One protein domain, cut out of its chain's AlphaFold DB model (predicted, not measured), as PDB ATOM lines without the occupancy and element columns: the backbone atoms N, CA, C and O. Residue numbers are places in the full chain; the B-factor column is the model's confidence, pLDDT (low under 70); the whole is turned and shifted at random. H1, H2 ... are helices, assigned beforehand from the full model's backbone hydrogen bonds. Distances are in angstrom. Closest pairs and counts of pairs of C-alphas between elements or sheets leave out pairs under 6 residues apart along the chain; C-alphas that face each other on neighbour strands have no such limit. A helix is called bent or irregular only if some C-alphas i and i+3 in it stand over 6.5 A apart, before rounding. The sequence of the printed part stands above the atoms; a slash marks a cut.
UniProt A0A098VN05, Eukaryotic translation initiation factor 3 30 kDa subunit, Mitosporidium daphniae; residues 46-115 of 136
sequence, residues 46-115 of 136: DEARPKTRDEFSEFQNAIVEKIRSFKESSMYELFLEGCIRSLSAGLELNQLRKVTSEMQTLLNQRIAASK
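AT A GLANCE: This is residues 46 to 115 of the 136 residues of the protein "Eukaryotic translation initiation factor 3 30 kDa subunit" of Mitosporidium daphniae (UniProt A0A098VN05). Look for an open zigzag of three helices: H1 runs one way, H2 folds back beyond a turn of the chain, and the longest helix, H3, folds back again. H2 and H3 make a narrow V, with residues 89 to 92 at its tip; H1 keeps its distance from both, and the far part of H3, residues 101 to 115, sticks out as a free arm. The printed part has 70 residues with three named helices, in the order H1, H2, H3, and no named strand; the class is all helix. The whole is loose, with a radius of gyration of the C-alphas of 14.4 A, and the C-alphas span 42 by 33 by 22 A along their three main axes.

HOW THE PARTS SIT: Begin with the longest helix, H3, residues 93 to 115, which touches no helix. Its residues 101 to 115 stand free: no C-alpha 8 or more residues away along the chain comes within 10 A of them. Step back along the chain to H2, residues 76 to 88, which also touches no helix but is near H3. H2 and H3 are close but not clearly touching, with 1 pair of C-alphas within 8 A. That pair is the closest of the two helices: look at the C-alphas of Ser 88 and Leu 96, 6.8 A apart. From centre to centre H2 and H3 are 15.6 A apart. Their lines stand at a shallow tilt of 27 degrees, and they run opposite ways. The link between them, residues 89 to 92, is tight. Now step back once more to H1, residues 53 to 68, which touches no helix. H1 and H2 are apart, with no C-alpha of the one within 8 A of the other, although they follow each other in the chain. The link from H1 to H2, residues 69 to 75, is short, with 7 residues. H1 and H3 are apart by the same test. Turn to the backbone N and O atoms: in H1, H2 and H3 every O i to N i+4 pair is within hydrogen-bond range.

IN THESE COORDINATES: Find C-alpha 93, of Leu 93, at (-15.713, -15.048, 23.078); from there H3 runs through 23 residues to C-alpha 115 at (-23.210, -28.827, -5.711), the last printed residue. From its first to its last C-alpha H3 measures 32.8 A, and z falls along the way. For H2, start at Tyr 76 and read on to Ser 88, 13 residues and 18.0 A from first to last C-alpha; its last C-alpha is at (-25.367, -18.282, 23.073). For H1, find C-alpha 53 at (-21.329, -35.315, 30.351) and follow its 16 residues to Arg 68, 22.2 A from first to last C-alpha. No helix is bent. Before H1, residues 46 to 52 belong to no named element.

THE WHOLE: The two C-alphas farthest apart are those of Glu 47 and Lys 115, 43.5 A from each other. The first and last printed C-alphas, of Asp 46 and Lys 115, are 41.1 A apart. Set aside residues 101 to 115, and a body of 55 residues remains, spanning 34 by 28 by 16 A with a radius of gyration of 13.1 A. The printed part runs from 46 to 115 with no cut, and no link is long. In the B-factor column the mean pLDDT of the printed part is 95.8, and no printed residue is under 70.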
ATOM      1  N   ASP A  46     -38.526 -30.934  31.289       93.69
ATOM      2  CA  ASP A  46     -38.829 -29.954  32.342       93.69
ATOM      3  C   ASP A  46     -38.189 -30.315  33.700       93.69
ATOM      4  O   ASP A  46     -37.712 -29.455  34.454       93.69
ATOM      5  N   GLU A  47     -38.114 -31.611  33.999       92.56
ATOM      6  CA  GLU A  47     -37.553 -32.140  35.249       92.56
ATOM      7  C   GLU A  47     -36.038 -32.386  35.174       92.56
ATOM      8  O   GLU A  47     -35.393 -32.653  36.191       92.56
ATOM      9  N   ALA A  48     -35.449 -32.283  33.984       92.12
ATOM     10  CA  ALA A  48     -34.045 -32.575  33.741       92.12
ATOM     11  C   ALA A  48     -33.107 -31.677  34.560       92.12
ATOM     12  O   ALA A  48     -33.209 -30.447  34.539       92.12
ATOM     13  N   ARG A  49     -32.145 -32.285  35.263       94.19
ATOM     14  CA  ARG A  49     -31.076 -31.587  36.001       94.19
ATOM     15  C   ARG A  49     -29.722 -32.260  35.733       94.19
ATOM     16  O   ARG A  49     -29.176 -32.872  36.651       94.19
ATOM     17  N   PRO A  50     -29.207 -32.195  34.491       95.31
ATOM     18  CA  PRO A  50     -27.974 -32.877  34.120       95.31
ATOM     19  C   PRO A  50     -26.764 -32.285  34.855       95.31
ATOM     20  O   PRO A  50     -26.663 -31.073  35.060       95.31
ATOM     21  N   LYS A  51     -25.847 -33.158  35.261       95.38
ATOM     22  CA  LYS A  51     -24.611 -32.854  35.997       95.38
ATOM     23  C   LYS A  51     -23.392 -33.512  35.365       95.38
ATOM     24  O   LYS A  51     -22.286 -32.994  35.504       95.38
ATOM     25  N   THR A  52     -23.574 -34.643  34.687       97.19
ATOM     26  CA  THR A  52     -22.491 -35.365  34.007       97.19
ATOM     27  C   THR A  52     -22.537 -35.153  32.496       97.19
ATOM     28  O   THR A  52     -23.562 -34.776  31.932       97.19
ATOM     29  N   ARG A  53     -21.413 -35.407  31.817       95.69
ATOM     30  CA  ARG A  53     -21.329 -35.315  30.351       95.69
ATOM     31  C   ARG A  53     -22.396 -36.178  29.665       95.69
ATOM     32  O   ARG A  53     -23.013 -35.715  28.711       95.69
ATOM     33  N   ASP A  54     -22.602 -37.396  30.153       94.75
ATOM     34  CA  ASP A  54     -23.550 -38.337  29.556       94.75
ATOM     35  C   ASP A  54     -24.998 -37.881  29.780       94.75
ATOM     36  O   ASP A  54     -25.790 -37.881  28.840       94.75
ATOM     37  N   GLU A  55     -25.319 -37.358  30.968       94.31
ATOM     38  CA  GLU A  55     -26.629 -36.755  31.252       94.31
ATOM     39  C   GLU A  55     -26.899 -35.523  30.376       94.31
ATOM     40  O   GLU A  55     -28.009 -35.338  29.878       94.31
ATOM     41  N   PHE A  56     -25.886 -34.680  30.143       96.62
ATOM     42  CA  PHE A  56     -26.007 -33.565  29.201       96.62
ATOM     43  C   PHE A  56     -26.212 -34.052  27.764       96.62
ATOM     44  O   PHE A  56     -26.973 -33.431  27.024       96.62
ATOM     45  N   SER A  57     -25.583 -35.162  27.369       95.56
ATOM     46  CA  SER A  57     -25.784 -35.753  26.044       95.56
ATOM     47  C   SER A  57     -27.211 -36.273  25.867       95.56
ATOM     48  O   SER A  57     -27.815 -36.056  24.816       95.56
ATOM     49  N   GLU A  58     -27.768 -36.940  26.877       94.31
ATOM     50  CA  GLU A  58     -29.154 -37.417  26.849       94.31
ATOM     51  C   GLU A  58     -30.143 -36.242  26.813       94.31
ATOM     52  O   GLU A  58     -31.044 -36.211  25.970       94.31
ATOM     53  N   PHE A  59     -29.918 -35.220  27.646       96.25
ATOM     54  CA  PHE A  59     -30.743 -34.011  27.657       96.25
ATOM     55  C   PHE A  59     -30.704 -33.263  26.323       96.25
ATOM     56  O   PHE A  59     -31.746 -32.844  25.813       96.25
ATOM     57  N   GLN A  60     -29.515 -33.130  25.727       95.38
ATOM     58  CA  GLN A  60     -29.350 -32.527  24.409       95.38
ATOM     59  C   GLN A  60     -30.181 -33.272  23.360       95.38
ATOM     60  O   GLN A  60     -30.872 -32.631  22.569       95.38
ATOM     61  N   ASN A  61     -30.142 -34.607  23.356       95.31
ATOM     62  CA  ASN A  61     -30.913 -35.409  22.407       95.31
ATOM     63  C   ASN A  61     -32.420 -35.176  22.569       95.31
ATOM     64  O   ASN A  61     -33.090 -34.889  21.577       95.31
ATOM     65  N   ALA A  62     -32.932 -35.189  23.804       95.19
ATOM     66  CA  ALA A  62     -34.345 -34.927  24.080       95.19
ATOM     67  C   ALA A  62     -34.787 -33.527  23.604       95.19
ATOM     68  O   ALA A  62     -35.825 -33.389  22.950       95.19
ATOM     69  N   ILE A  63     -33.980 -32.485  23.858       95.56
ATOM     70  CA  ILE A  63     -34.246 -31.122  23.363       95.56
ATOM     71  C   ILE A  63     -34.269 -31.094  21.835       95.56
ATOM     72  O   ILE A  63     -35.179 -30.513  21.239       95.56
ATOM     73  N   VAL A  64     -33.281 -31.715  21.188       95.31
ATOM     74  CA  VAL A  64     -33.178 -31.737  19.725       95.31
ATOM     75  C   VAL A  64     -34.385 -32.432  19.105       95.31
ATOM     76  O   VAL A  64     -34.940 -31.908  18.141       95.31
ATOM     77  N   GLU A  65     -34.822 -33.569  19.644       95.94
ATOM     78  CA  GLU A  65     -36.021 -34.265  19.164       95.94
ATOM     79  C   GLU A  65     -37.277 -33.411  19.340       95.94
ATOM     80  O   GLU A  65     -38.058 -33.254  18.396       95.94
ATOM     81  N   LYS A  66     -37.434 -32.778  20.510       95.56
ATOM     82  CA  LYS A  66     -38.575 -31.899  20.772       95.56
ATOM     83  C   LYS A  66     -38.604 -30.712  19.816       95.56
ATOM     84  O   LYS A  66     -39.647 -30.450  19.225       95.56
ATOM     85  N   ILE A  67     -37.481 -30.026  19.616       96.50
ATOM     86  CA  ILE A  67     -37.384 -28.898  18.681       96.50
ATOM     87  C   ILE A  67     -37.648 -29.367  17.245       96.50
ATOM     88  O   ILE A  67     -38.466 -28.771  16.547       96.50
ATOM     89  N   ARG A  68     -37.033 -30.473  16.807       95.50
ATOM     90  CA  ARG A  68     -37.209 -31.009  15.445       95.50
ATOM     91  C   ARG A  68     -38.641 -31.432  15.131       95.50
ATOM     92  O   ARG A  68     -38.994 -31.455  13.952       95.50
ATOM     93  N   SER A  69     -39.467 -31.728  16.136       96.31
ATOM     94  CA  SER A  69     -40.895 -32.009  15.925       96.31
ATOM     95  C   SER A  69     -41.650 -30.841  15.269       96.31
ATOM     96  O   SER A  69     -42.677 -31.060  14.637       96.31
ATOM     97  N   PHE A  70     -41.101 -29.622  15.325       96.88
ATOM     98  CA  PHE A  70     -41.678 -28.418  14.724       96.88
ATOM     99  C   PHE A  70     -41.086 -28.052  13.352       96.88
ATOM    100  O   PHE A  70     -41.393 -26.978  12.837       96.88
ATOM    101  N   LYS A  71     -40.257 -28.913  12.740       95.25
ATOM    102  CA  LYS A  71     -39.512 -28.608  11.496       95.25
ATOM    103  C   LYS A  71     -40.380 -28.207  10.295       95.25
ATOM    104  O   LYS A  71     -39.869 -27.611   9.358       95.25
ATOM    105  N   GLU A  72     -41.652 -28.603  10.288       96.12
ATOM    106  CA  GLU A  72     -42.596 -28.327   9.194       96.12
ATOM    107  C   GLU A  72     -43.286 -26.964   9.350       96.12
ATOM    108  O   GLU A  72     -43.938 -26.487   8.426       96.12
ATOM    109  N   SER A  73     -43.133 -26.317  10.510       97.38
ATOM    110  CA  SER A  73     -43.659 -24.977  10.746       97.38
ATOM    111  C   SER A  73     -42.900 -23.944   9.917       97.38
ATOM    112  O   SER A  73     -41.671 -23.901   9.937       97.38
ATOM    113  N   SER A  74     -43.628 -23.033   9.272       96.88
ATOM    114  CA  SER A  74     -43.040 -21.876   8.579       96.88
ATOM    115  C   SER A  74     -42.263 -20.946   9.516       96.88
ATOM    116  O   SER A  74     -41.403 -20.197   9.067       96.88
ATOM    117  N   MET A  75     -42.530 -21.012  10.823       96.75
ATOM    118  CA  MET A  75     -41.845 -20.217  11.845       96.75
ATOM    119  C   MET A  75     -40.579 -20.900  12.380       96.75
ATOM    120  O   MET A  75     -39.908 -20.334  13.240       96.75
ATOM    121  N   TYR A  76     -40.256 -22.114  11.920       97.38
ATOM    122  CA  TYR A  76     -39.169 -22.920  12.478       97.38
ATOM    123  C   TYR A  76     -37.795 -22.262  12.313       97.38
ATOM    124  O   TYR A  76     -37.008 -22.245  13.255       97.38
ATOM    125  N   GLU A  77     -37.523 -21.679  11.144       96.06
ATOM    126  CA  GLU A  77     -36.257 -20.993  10.864       96.06
ATOM    127  C   GLU A  77     -36.061 -19.782  11.786       96.06
ATOM    128  O   GLU A  77     -35.083 -19.726  12.528       96.06
ATOM    129  N   LEU A  78     -37.053 -18.886  11.844       96.38
ATOM    130  CA  LEU A  78     -37.034 -17.717  12.729       96.38
ATOM    131  C   LEU A  78     -36.921 -18.111  14.212       96.38
ATOM    132  O   LEU A  78     -36.195 -17.479  14.984       96.38
ATOM    133  N   PHE A  79     -37.623 -19.171  14.621       97.88
ATOM    134  CA  PHE A  79     -37.519 -19.722  15.970       97.88
ATOM    135  C   PHE A  79     -36.091 -20.186  16.283       97.88
ATOM    136  O   PHE A  79     -35.567 -19.854  17.348       97.88
ATOM    137  N   LEU A  80     -35.451 -20.926  15.370       96.75
ATOM    138  CA  LEU A  80     -34.087 -21.416  15.569       96.75
ATOM    139  C   LEU A  80     -33.078 -20.275  15.676       96.75
ATOM    140  O   LEU A  80     -32.221 -20.321  16.558       96.75
ATOM    141  N   GLU A  81     -33.188 -19.246  14.834       95.00
ATOM    142  CA  GLU A  81     -32.310 -18.072  14.898       95.00
ATOM    143  C   GLU A  81     -32.378 -17.390  16.269       95.00
ATOM    144  O   GLU A  81     -31.348 -17.159  16.915       95.00
ATOM    145  N   GLY A  82     -33.598 -17.117  16.745       97.00
ATOM    146  CA  GLY A  82     -33.825 -16.529  18.063       97.00
ATOM    147  C   GLY A  82     -33.318 -17.430  19.190       97.00
ATOM    148  O   GLY A  82     -32.599 -16.969  20.075       97.00
ATOM    149  N   CYS A  83     -33.627 -18.728  19.128       96.56
ATOM    150  CA  CYS A  83     -33.234 -19.709  20.135       96.56
ATOM    151  C   CYS A  83     -31.706 -19.826  20.257       96.56
ATOM    152  O   CYS A  83     -31.167 -19.702  21.357       96.56
ATOM    153  N   ILE A  84     -30.994 -19.989  19.137       95.31
ATOM    154  CA  ILE A  84     -29.528 -20.104  19.119       95.31
ATOM    155  C   ILE A  84     -28.886 -18.826  19.659       95.31
ATOM    156  O   ILE A  84     -27.957 -18.905  20.469       95.31
ATOM    157  N   ARG A  85     -29.393 -17.651  19.262       96.00
ATOM    158  CA  ARG A  85     -28.897 -16.365  19.768       96.00
ATOM    159  C   ARG A  85     -29.081 -16.249  21.280       96.00
ATOM    160  O   ARG A  85     -28.131 -15.891  21.971       96.00
ATOM    161  N   SER A  86     -30.269 -16.570  21.790       97.06
ATOM    162  CA  SER A  86     -30.570 -16.513  23.225       97.06
ATOM    163  C   SER A  86     -29.723 -17.493  24.038       97.06
ATOM    164  O   SER A  86     -29.168 -17.101  25.062       97.06
ATOM    165  N   LEU A  87     -29.561 -18.734  23.571       95.62
ATOM    166  CA  LEU A  87     -28.734 -19.743  24.246       95.62
ATOM    167  C   LEU A  87     -27.241 -19.379  24.246       95.62
ATOM    168  O   LEU A  87     -26.521 -19.726  25.178       95.62
ATOM    169  N   SER A  88     -26.778 -18.659  23.221       96.31
ATOM    170  CA  SER A  88     -25.367 -18.282  23.073       96.31
ATOM    171  C   SER A  88     -25.002 -16.962  23.763       96.31
ATOM    172  O   SER A  88     -23.820 -16.645  23.867       96.31
ATOM    173  N   ALA A  89     -25.982 -16.187  24.241       95.25
ATOM    174  CA  ALA A  89     -25.775 -14.824  24.743       95.25
ATOM    175  C   ALA A  89     -24.863 -14.734  25.983       95.25
ATOM    176  O   ALA A  89     -24.240 -13.698  26.204       95.25
ATOM    177  N   GLY A  90     -24.778 -15.804  26.780       95.31
ATOM    178  CA  GLY A  90     -23.933 -15.873  27.980       95.31
ATOM    179  C   GLY A  90     -22.551 -16.498  27.765       95.31
ATOM    180  O   GLY A  90     -21.806 -16.655  28.729       95.31
ATOM    181  N   LEU A  91     -22.211 -16.906  26.539       96.62
ATOM    182  CA  LEU A  91     -20.920 -17.529  26.242       96.62
ATOM    183  C   LEU A  91     -19.813 -16.473  26.137       96.62
ATOM    184  O   LEU A  91     -20.015 -15.418  25.536       96.62
ATOM    185  N   GLU A  92     -18.612 -16.770  26.645       97.69
ATOM    186  CA  GLU A  92     -17.458 -15.908  26.372       97.69
ATOM    187  C   GLU A  92     -16.999 -16.068  24.913       97.69
ATOM    188  O   GLU A  92     -17.369 -16.999  24.186       97.69
ATOM    189  N   LEU A  93     -16.142 -15.146  24.473       96.81
ATOM    190  CA  LEU A  93     -15.713 -15.048  23.078       96.81
ATOM    191  C   LEU A  93     -15.133 -16.362  22.530       96.81
ATOM    192  O   LEU A  93     -15.376 -16.719  21.377       96.81
ATOM    193  N   ASN A  94     -14.367 -17.090  23.343       97.50
ATOM    194  CA  ASN A  94     -13.725 -18.330  22.914       97.50
ATOM    195  C   ASN A  94     -14.730 -19.476  22.743       97.50
ATOM    196  O   ASN A  94     -14.612 -20.239  21.781       97.50
ATOM    197  N   GLN A  95     -15.720 -19.606  23.631       96.62
ATOM    198  CA  GLN A  95     -16.778 -20.607  23.482       96.62
ATOM    199  C   GLN A  95     -17.687 -20.244  22.302       96.62
ATOM    200  O   GLN A  95     -17.993 -21.113  21.487       96.62
ATOM    201  N   LEU A  96     -18.037 -18.962  22.149       97.38
ATOM    202  CA  LEU A  96     -18.848 -18.487  21.029       97.38
ATOM    203  C   LEU A  96     -18.175 -18.769  19.678       97.38
ATOM    204  O   LEU A  96     -18.819 -19.283  18.767       97.38
ATOM    205  N   ARG A  97     -16.862 -18.521  19.553       97.25
ATOM    206  CA  ARG A  97     -16.093 -18.867  18.343       97.25
ATOM    207  C   ARG A  97     -16.173 -20.354  17.997       97.25
ATOM    208  O   ARG A  97     -16.311 -20.680  16.822       97.25
ATOM    209  N   LYS A  98     -16.109 -21.243  18.995       96.94
ATOM    210  CA  LYS A  98     -16.245 -22.693  18.777       96.94
ATOM    211  C   LYS A  98     -17.633 -23.045  18.241       96.94
ATOM    212  O   LYS A  98     -17.721 -23.719  17.222       96.94
ATOM    213  N   VAL A  99     -18.698 -22.532  18.860       96.06
ATOM    214  CA  VAL A  99     -20.083 -22.765  18.406       96.06
ATOM    215  C   VAL A  99     -20.291 -22.261  16.973       96.06
ATOM    216  O   VAL A  99     -20.826 -22.983  16.131       96.06
ATOM    217  N   THR A 100     -19.809 -21.056  16.664       96.44
ATOM    218  CA  THR A 100     -19.881 -20.488  15.309       96.44
ATOM    219  C   THR A 100     -19.121 -21.338  14.291       96.44
ATOM    220  O   THR A 100     -19.627 -21.563  13.193       96.44
ATOM    221  N   SER A 101     -17.935 -21.841  14.649       97.75
ATOM    222  CA  SER A 101     -17.137 -22.705  13.772       97.75
ATOM    223  C   SER A 101     -17.872 -23.998  13.410       97.75
ATOM    224  O   SER A 101     -17.854 -24.403  12.250       97.75
ATOM    225  N   GLU A 102     -18.548 -24.636  14.368       97.00
ATOM    226  CA  GLU A 102     -19.338 -25.847  14.100       97.00
ATOM    227  C   GLU A 102     -20.498 -25.564  13.134       97.00
ATOM    228  O   GLU A 102     -20.740 -26.322  12.191       97.00
ATOM    229  N   MET A 103     -21.175 -24.423  13.300       95.50
ATOM    230  CA  MET A 103     -22.260 -24.018  12.404       95.50
ATOM    231  C   MET A 103     -21.756 -23.710  10.984       95.50
ATOM    232  O   MET A 103     -22.387 -24.099   9.999       95.50
ATOM    233  N   GLN A 104     -20.594 -23.059  10.864       97.56
ATOM    234  CA  GLN A 104     -19.935 -22.818   9.576       97.56
ATOM    235  C   GLN A 104     -19.540 -24.130   8.888       97.56
ATOM    236  O   GLN A 104     -19.760 -24.280   7.684       97.56
ATOM    237  N   THR A 105     -19.014 -25.102   9.638       98.06
ATOM    238  CA  THR A 105     -18.730 -26.447   9.116       98.06
ATOM    239  C   THR A 105     -19.991 -27.103   8.554       98.06
ATOM    240  O   THR A 105     -19.969 -27.589   7.420       98.06
ATOM    241  N   LEU A 106     -21.107 -27.065   9.288       96.38
ATOM    242  CA  LEU A 106     -22.381 -27.616   8.822       96.38
ATOM    243  C   LEU A 106     -22.889 -26.910   7.553       96.38
ATOM    244  O   LEU A 106     -23.323 -27.572   6.608       96.38
ATOM    245  N   LEU A 107     -22.808 -25.578   7.497       96.44
ATOM    246  CA  LEU A 107     -23.185 -24.802   6.313       96.44
ATOM    247  C   LEU A 107     -22.367 -25.231   5.088       96.44
ATOM    248  O   LEU A 107     -22.929 -25.516   4.028       96.44
ATOM    249  N   ASN A 108     -21.048 -25.340   5.245       96.56
ATOM    250  CA  ASN A 108     -20.151 -25.763   4.174       96.56
ATOM    251  C   ASN A 108     -20.469 -27.186   3.691       96.56
ATOM    252  O   ASN A 108     -20.494 -27.425   2.482       96.56
ATOM    253  N   GLN A 109     -20.792 -28.114   4.603       96.44
ATOM    254  CA  GLN A 109     -21.249 -29.465   4.249       96.44
ATOM    255  C   GLN A 109     -22.532 -29.431   3.401       96.44
ATOM    256  O   GLN A 109     -22.635 -30.160   2.413       96.44
ATOM    257  N   ARG A 110     -23.499 -28.565   3.737       94.75
ATOM    258  CA  ARG A 110     -24.747 -28.408   2.966       94.75
ATOM    259  C   ARG A 110     -24.510 -27.805   1.580       94.75
ATOM    260  O   ARG A 110     -25.086 -28.297   0.613       94.75
ATOM    261  N   ILE A 111     -23.644 -26.796   1.470       94.81
ATOM    262  CA  ILE A 111     -23.265 -26.183   0.184       94.81
ATOM    263  C   ILE A 111     -22.528 -27.189  -0.710       94.81
ATOM    264  O   ILE A 111     -22.754 -27.226  -1.918       94.81
ATOM    265  N   ALA A 112     -21.636 -28.002  -0.143       94.94
ATOM    266  CA  ALA A 112     -20.935 -29.035  -0.899       94.94
ATOM    267  C   ALA A 112     -21.908 -30.108  -1.416       94.94
ATOM    268  O   ALA A 112     -21.850 -30.474  -2.589       94.94
ATOM    269  N   ALA A 113     -22.843 -30.558  -0.570       93.19
ATOM    270  CA  ALA A 113     -23.850 -31.548  -0.943       93.19
ATOM    271  C   ALA A 113     -24.823 -31.047  -2.027       93.19
ATOM    272  O   ALA A 113     -25.247 -31.842  -2.858       93.19
ATOM    273  N   SER A 114     -25.155 -29.749  -2.060       90.06
ATOM    274  CA  SER A 114     -26.033 -29.185  -3.099       90.06
ATOM    275  C   SER A 114     -25.353 -29.017  -4.460       90.06
ATOM    276  O   SER A 114     -26.033 -28.954  -5.481       90.06
ATOM    277  N   LYS A 115     -24.017 -28.955  -4.487       86.19
ATOM    278  CA  LYS A 115     -23.210 -28.827  -5.711       86.19
ATOM    279  C   LYS A 115     -22.728 -30.172  -6.263       86.19
ATOM    280  O   LYS A 115     -22.235 -30.212  -7.388       86.19
TER     281      LYS A 115